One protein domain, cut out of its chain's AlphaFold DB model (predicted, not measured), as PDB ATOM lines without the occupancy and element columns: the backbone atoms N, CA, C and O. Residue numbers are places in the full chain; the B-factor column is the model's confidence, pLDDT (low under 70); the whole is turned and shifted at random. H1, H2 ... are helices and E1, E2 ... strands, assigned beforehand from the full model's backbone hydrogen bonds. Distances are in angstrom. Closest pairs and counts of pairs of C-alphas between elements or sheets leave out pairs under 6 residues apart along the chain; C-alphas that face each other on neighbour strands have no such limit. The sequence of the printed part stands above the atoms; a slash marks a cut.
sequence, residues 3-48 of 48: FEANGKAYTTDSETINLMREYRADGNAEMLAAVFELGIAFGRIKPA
ATOM      1  N   PHE A   3      -2.662  31.268 -43.252       92.44
ATOM      2  CA  PHE A   3      -3.597  30.174 -43.529       92.44
ATOM      3  C   PHE A   3      -4.767  30.657 -44.396       92.44
ATOM      4  O   PHE A   3      -5.074  31.846 -44.420       92.44
ATOM      5  N   GLU A   4      -5.427  29.735 -45.097       93.31
ATOM      6  CA  GLU A   4      -6.622  30.037 -45.888       93.31
ATOM      7  C   GLU A   4      -7.896  29.611 -45.154       93.31
ATOM      8  O   GLU A   4      -7.988  28.500 -44.626       93.31
ATOM      9  N   ALA A   5      -8.894  30.493 -45.150       88.81
ATOM     10  CA  ALA A   5     -10.241  30.224 -44.662       88.81
ATOM     11  C   ALA A   5     -11.254  30.983 -45.528       88.81
ATOM     12  O   ALA A   5     -11.009  32.122 -45.913       88.81
ATOM     13  N   ASN A   6     -12.393  30.367 -45.859       87.62
ATOM     14  CA  ASN A   6     -13.461  31.009 -46.643       87.62
ATOM     15  C   ASN A   6     -12.980  31.669 -47.958       87.62
ATOM     16  O   ASN A   6     -13.457  32.738 -48.336       87.62
ATOM     17  N   GLY A   7     -11.995  31.062 -48.633       90.25
ATOM     18  CA  GLY A   7     -11.415  31.587 -49.877       90.25
ATOM     19  C   GLY A   7     -10.562  32.854 -49.711       90.25
ATOM     20  O   GLY A   7     -10.296  33.537 -50.695       90.25
ATOM     21  N   LYS A   8     -10.154  33.194 -48.482       93.94
ATOM     22  CA  LYS A   8      -9.295  34.341 -48.163       93.94
ATOM     23  C   LYS A   8      -8.072  33.895 -47.364       93.94
ATOM     24  O   LYS A   8      -8.143  32.939 -46.591       93.94
ATOM     25  N   ALA A   9      -6.965  34.614 -47.532       95.12
ATOM     26  CA  ALA A   9      -5.741  34.406 -46.767       95.12
ATOM     27  C   ALA A   9      -5.742  35.257 -45.487       95.12
ATOM     28  O   ALA A   9      -6.071  36.446 -45.511       95.12
ATOM     29  N   TYR A  10      -5.347  34.643 -44.375       96.94
ATOM     30  CA  TYR A  10      -5.262  35.256 -43.053       96.94
ATOM     31  C   TYR A  10      -3.896  35.008 -42.418       96.94
ATOM     32  O   TYR A  10      -3.236  34.008 -42.697       96.94
ATOM     33  N   THR A  11      -3.487  35.901 -41.524       97.12
ATOM     34  CA  THR A  11      -2.345  35.755 -40.626       97.12
ATOM     35  C   THR A  11      -2.813  35.594 -39.186       97.12
ATOM     36  O   THR A  11      -3.795  36.206 -38.772       97.12
ATOM     37  N   THR A  12      -2.107  34.764 -38.417       97.44
ATOM     38  CA  THR A  12      -2.330  34.600 -36.973       97.44
ATOM     39  C   THR A  12      -1.066  34.121 -36.243       97.44
ATOM     40  O   THR A  12      -0.071  33.738 -36.884       97.44
ATOM     41  N   ASP A  13      -1.103  34.158 -34.910       96.25
ATOM     42  CA  ASP A  13      -0.088  33.590 -34.015       96.25
ATOM     43  C   ASP A  13      -0.122  32.044 -33.963       96.25
ATOM     44  O   ASP A  13      -1.052  31.396 -34.451       96.25
ATOM     45  N   SER A  14       0.938  31.443 -33.415       95.81
ATOM     46  CA  SER A  14       1.112  29.984 -33.356       95.81
ATOM     47  C   SER A  14       0.126  29.286 -32.421       95.81
ATOM     48  O   SER A  14      -0.227  28.136 -32.660       95.81
ATOM     49  N   GLU A  15      -0.335  29.960 -31.369       96.25
ATOM     50  CA  GLU A  15      -1.315  29.400 -30.432       96.25
ATOM     51  C   GLU A  15      -2.670  29.230 -31.120       96.25
ATOM     52  O   GLU A  15      -3.247  28.144 -31.123       96.25
ATOM     53  N   THR A  16      -3.135  30.286 -31.788       96.19
ATOM     54  CA  THR A  16      -4.442  30.324 -32.446       96.19
ATOM     55  C   THR A  16      -4.521  29.308 -33.581       96.19
ATOM     56  O   THR A  16      -5.498  28.573 -33.688       96.19
ATOM     57  N   ILE A  17      -3.485  29.207 -34.419       95.50
ATOM     58  CA  ILE A  17      -3.489  28.240 -35.526       95.50
ATOM     59  C   ILE A  17      -3.412  26.789 -35.041       95.50
ATOM     60  O   ILE A  17      -3.991  25.911 -35.678       95.50
ATOM     61  N   ASN A  18      -2.728  26.519 -33.925       96.44
ATOM     62  CA  ASN A  18      -2.700  25.183 -33.335       96.44
ATOM     63  C   ASN A  18      -4.080  24.805 -32.789       96.44
ATOM     64  O   ASN A  18      -4.573  23.730 -33.114       96.44
ATOM     65  N   LEU A  19      -4.740  25.726 -32.082       96.12
ATOM     66  CA  LEU A  19      -6.097  25.524 -31.575       96.12
ATOM     67  C   LEU A  19      -7.111  25.292 -32.708       96.12
ATOM     68  O   LEU A  19      -7.931  24.380 -32.653       96.12
ATOM     69  N   MET A  20      -7.027  26.072 -33.792       95.81
ATOM     70  CA  MET A  20      -7.869  25.858 -34.974       95.81
ATOM     71  C   MET A  20      -7.621  24.490 -35.624       95.81
ATOM     72  O   MET A  20      -8.553  23.858 -36.119       95.81
ATOM     73  N   ARG A  21      -6.372  24.013 -35.652       95.75
ATOM     74  CA  ARG A  21      -6.043  22.686 -36.197       95.75
ATOM     75  C   ARG A  21      -6.589  21.558 -35.332       95.75
ATOM     76  O   ARG A  21      -7.068  20.583 -35.901       95.75
ATOM     77  N   GLU A  22      -6.544  21.705 -34.012       97.50
ATOM     78  CA  GLU A  22      -7.112  20.754 -33.053       97.50
ATOM     79  C   GLU A  22      -8.624  20.613 -33.258       97.50
ATOM     80  O   GLU A  22      -9.091  19.538 -33.625       97.50
ATOM     81  N   TYR A  23      -9.376  21.718 -33.213       97.25
ATOM     82  CA  TYR A  23     -10.825  21.667 -33.448       97.25
ATOM     83  C   TYR A  23     -11.200  21.157 -34.839       97.25
ATOM     84  O   TYR A  23     -12.226  20.497 -35.010       97.25
ATOM     85  N   ARG A  24     -10.363  21.422 -35.848       95.06
ATOM     86  CA  ARG A  24     -10.555  20.856 -37.184       95.06
ATOM     87  C   ARG A  24     -10.343  19.342 -37.203       95.06
ATOM     88  O   ARG A  24     -11.109  18.655 -37.873       95.06
ATOM     89  N   ALA A  25      -9.316  18.839 -36.521       97.00
ATOM     90  CA  ALA A  25      -9.023  17.409 -36.431       97.00
ATOM     91  C   ALA A  25     -10.124  16.652 -35.671       97.00
ATOM     92  O   ALA A  25     -10.508  15.564 -36.090       97.00
ATOM     93  N   ASP A  26     -10.695  17.280 -34.644       96.81
ATOM     94  CA  ASP A  26     -11.810  16.746 -33.857       96.81
ATOM     95  C   ASP A  26     -13.163  16.807 -34.589       96.81
ATOM     96  O   ASP A  26     -14.177  16.331 -34.080       96.81
ATOM     97  N   GLY A  27     -13.217  17.424 -35.776       96.69
ATOM     98  CA  GLY A  27     -14.465  17.650 -36.508       96.69
ATOM     99  C   GLY A  27     -15.413  18.639 -35.816       96.69
ATOM    100  O   GLY A  27     -16.593  18.709 -36.162       96.69
ATOM    101  N   ASN A  28     -14.914  19.423 -34.857       97.12
ATOM    102  CA  ASN A  28     -15.693  20.383 -34.089       97.12
ATOM    103  C   ASN A  28     -15.812  21.719 -34.844       97.12
ATOM    104  O   ASN A  28     -15.109  22.696 -34.574       97.12
ATOM    105  N   ALA A  29     -16.707  21.743 -35.834       95.12
ATOM    106  CA  ALA A  29     -16.917  22.899 -36.703       95.12
ATOM    107  C   ALA A  29     -17.397  24.152 -35.946       95.12
ATOM    108  O   ALA A  29     -17.028  25.262 -36.325       95.12
ATOM    109  N   GLU A  30     -18.178  23.979 -34.877       96.50
ATOM    110  CA  GLU A  30     -18.686  25.083 -34.055       96.50
ATOM    111  C   GLU A  30     -17.541  25.806 -33.340       96.50
ATOM    112  O   GLU A  30     -17.399  27.022 -33.465       96.50
ATOM    113  N   MET A  31     -16.660  25.057 -32.670       96.88
ATOM    114  CA  MET A  31     -15.504  25.647 -31.992       96.88
ATOM    115  C   MET A  31     -14.502  26.248 -32.976       96.88
ATOM    116  O   MET A  31     -13.949  27.316 -32.718       96.88
ATOM    117  N   LEU A  32     -14.295  25.612 -34.132       96.62
ATOM    118  CA  LEU A  32     -13.445  26.169 -35.182       96.62
ATOM    119  C   LEU A  32     -13.963  27.535 -35.667       96.62
ATOM    120  O   LEU A  32     -13.171  28.469 -35.817       96.62
ATOM    121  N   ALA A  33     -15.276  27.657 -35.887       96.00
ATOM    122  CA  ALA A  33     -15.909  28.917 -36.268       96.00
ATOM    123  C   ALA A  33     -15.793  29.964 -35.150       96.00
ATOM    124  O   ALA A  33     -15.372  31.089 -35.416       96.00
ATOM    125  N   ALA A  34     -16.052  29.578 -33.897       97.38
ATOM    126  CA  ALA A  34     -15.940  30.470 -32.747       97.38
ATOM    127  C   ALA A  34     -14.516  31.027 -32.574       97.38
ATOM    128  O   ALA A  34     -14.336  32.232 -32.399       97.38
ATOM    129  N   VAL A  35     -13.483  30.181 -32.680       96.56
ATOM    130  CA  VAL A  35     -12.077  30.624 -32.613       96.56
ATOM    131  C   VAL A  35     -11.751  31.591 -33.745       96.56
ATOM    132  O   VAL A  35     -11.057  32.583 -33.524       96.56
ATOM    133  N   PHE A  36     -12.256  31.331 -34.951       96.56
ATOM    134  CA  PHE A  36     -12.030  32.207 -36.091       96.56
ATOM    135  C   PHE A  36     -12.691  33.583 -35.907       96.56
ATOM    136  O   PHE A  36     -12.029  34.610 -36.060       96.56
ATOM    137  N   GLU A  37     -13.970  33.619 -35.530       96.44
ATOM    138  CA  GLU A  37     -14.727  34.861 -35.336       96.44
ATOM    139  C   GLU A  37     -14.168  35.706 -34.186       96.44
ATOM    140  O   GLU A  37     -13.901  36.899 -34.361       96.44
ATOM    141  N   LEU A  38     -13.907  35.086 -33.031       96.81
ATOM    142  CA  LEU A  38     -13.305  35.768 -31.885       96.81
ATOM    143  C   LEU A  38     -11.870  36.205 -32.189       96.81
ATOM    144  O   LEU A  38     -11.464  37.307 -31.818       96.81
ATOM    145  N   GLY A  39     -11.106  35.379 -32.907       96.62
ATOM    146  CA  GLY A  39      -9.755  35.711 -33.344       96.62
ATOM    147  C   GLY A  39      -9.719  36.974 -34.203       96.62
ATOM    148  O   GLY A  39      -8.832  37.808 -34.012       96.62
ATOM    149  N   ILE A  40     -10.697  37.160 -35.094       96.44
ATOM    150  CA  ILE A  40     -10.856  38.399 -35.868       96.44
ATOM    151  C   ILE A  40     -11.269  39.560 -34.957       96.44
ATOM    152  O   ILE A  40     -10.654  40.626 -35.019       96.44
ATOM    153  N   ALA A  41     -12.269  39.362 -34.093       97.25
ATOM    154  CA  ALA A  41     -12.806  40.415 -33.227       97.25
ATOM    155  C   ALA A  41     -11.750  40.999 -32.270       97.25
ATOM    156  O   ALA A  41     -11.707  42.207 -32.050       97.25
ATOM    157  N   PHE A  42     -10.858  40.152 -31.748       95.94
ATOM    158  CA  PHE A  42      -9.749  40.561 -30.879       95.94
ATOM    159  C   PHE A  42      -8.455  40.889 -31.639       95.94
ATOM    160  O   PHE A  42      -7.440  41.209 -31.023       95.94
ATOM    161  N   GLY A  43      -8.463  40.808 -32.972       95.62
ATOM    162  CA  GLY A  43      -7.318  41.151 -33.811       95.62
ATOM    163  C   GLY A  43      -6.137  40.180 -33.722       95.62
ATOM    164  O   GLY A  43      -5.021  40.570 -34.069       95.62
ATOM    165  N   ARG A  44      -6.348  38.934 -33.279       95.81
ATOM    166  CA  ARG A  44      -5.335  37.860 -33.348       95.81
ATOM    167  C   ARG A  44      -5.253  37.255 -34.750       95.81
ATOM    168  O   ARG A  44      -4.164  36.911 -35.198       95.81
ATOM    169  N   ILE A  45      -6.384  37.203 -35.454       97.38
ATOM    170  CA  ILE A  45      -6.491  36.814 -36.861       97.38
ATOM    171  C   ILE A  45      -6.698  38.075 -37.695       97.38
ATOM    172  O   ILE A  45      -7.603  38.866 -37.428       97.38
ATOM    173  N   LYS A  46      -5.871  38.266 -38.721       95.94
ATOM    174  CA  LYS A  46      -5.934  39.428 -39.620       95.94
ATOM    175  C   LYS A  46      -5.859  38.979 -41.072       95.94
ATOM    176  O   LYS A  46      -5.309  37.913 -41.323       95.94
ATOM    177  N   PRO A  47      -6.376  39.748 -42.040       95.31
ATOM    178  CA  PRO A  47      -6.063  39.515 -43.448       95.31
ATOM    179  C   PRO A  47      -4.543  39.453 -43.658       95.31
ATOM    180  O   PRO A  47      -3.807  40.199 -43.003       95.31
ATOM    181  N   ALA A  48      -4.090  38.510 -44.486       88.69
ATOM    182  CA  ALA A  48      -2.678  38.353 -44.840       88.69
ATOM    183  C   ALA A  48      -2.199  39.417 -45.830       88.69
ATOM    184  O   ALA A  48      -3.022  39.853 -46.668       88.69
TER     185      ALA A  48
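Overview. This is residues 3 to 48 of the 48 residues of an uncharacterized protein of Alcaligenaceae bacterium (UniProt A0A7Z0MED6). A helical hairpin, H1 and H2 side by side, has a small two-strand hairpin, E1 and E2, at the end where H1 begins and H2 ends, and the closing tail folds back to pair briefly with E2. The strand hairpin and the helix pair together make roughly an L. The printed part has 46 residues, with two named strands and then two named helices in the order E1, E2, H1, H2; the sheet's order is E1 - E2, antiparallel, and the class is mixed, helices and strands. The whole is compact, with a radius of gyration of the C-alphas of 9.7 A and spans of 26 by 21 by 17 A.

Arrangement. E1, residues 3 to 5, and E2, residues 8 to 11, form a hairpin of antiparallel strands, with 138 degrees between their directions. The C-alphas of Glu 4 and Ala 9 face each other at 4.5 A. N 3 and O 10 are 2.9 A apart and N 10 and O 3 are 2.8 A apart, both within hydrogen-bond range. Residues 10 to 11 of E2 also pair antiparallel with residues 46 to 47. H1, residues 14 to 25, and H2, residues 29 to 41, form a helical hairpin: they touch, opposite ways at a shallow tilt of 23 degrees, and their closest C-alphas, those of Tyr 23 and Leu 32, are 5.5 A apart. In H1 and H2 every O i to N i+4 pair is within hydrogen-bond range. E1 and H1 are only just apart, the closest C-alphas at 8.2 A; H2 is apart from E1 and from E2.

Along the chain. E1 begins at C-alpha 3, (-3.597, 30.174, -43.529), and is 6.7 A long; E2 is 10.3 A long. H1 runs 16.4 A from C-alpha 14 at (1.112, 29.984, -33.356). H2 runs 18.3 A and ends at C-alpha 41, (-12.806, 40.415, -33.227).

Size, cuts and confidence. The two C-alphas farthest apart, those of Asp 26 and Ala 48, are 25.9 A apart. The printed part has no cut, and the links E1 to E2, E2 to H1 and H1 to H2 are tight. The mean pLDDT of the printed part is 95.5, and no printed residue is under 70.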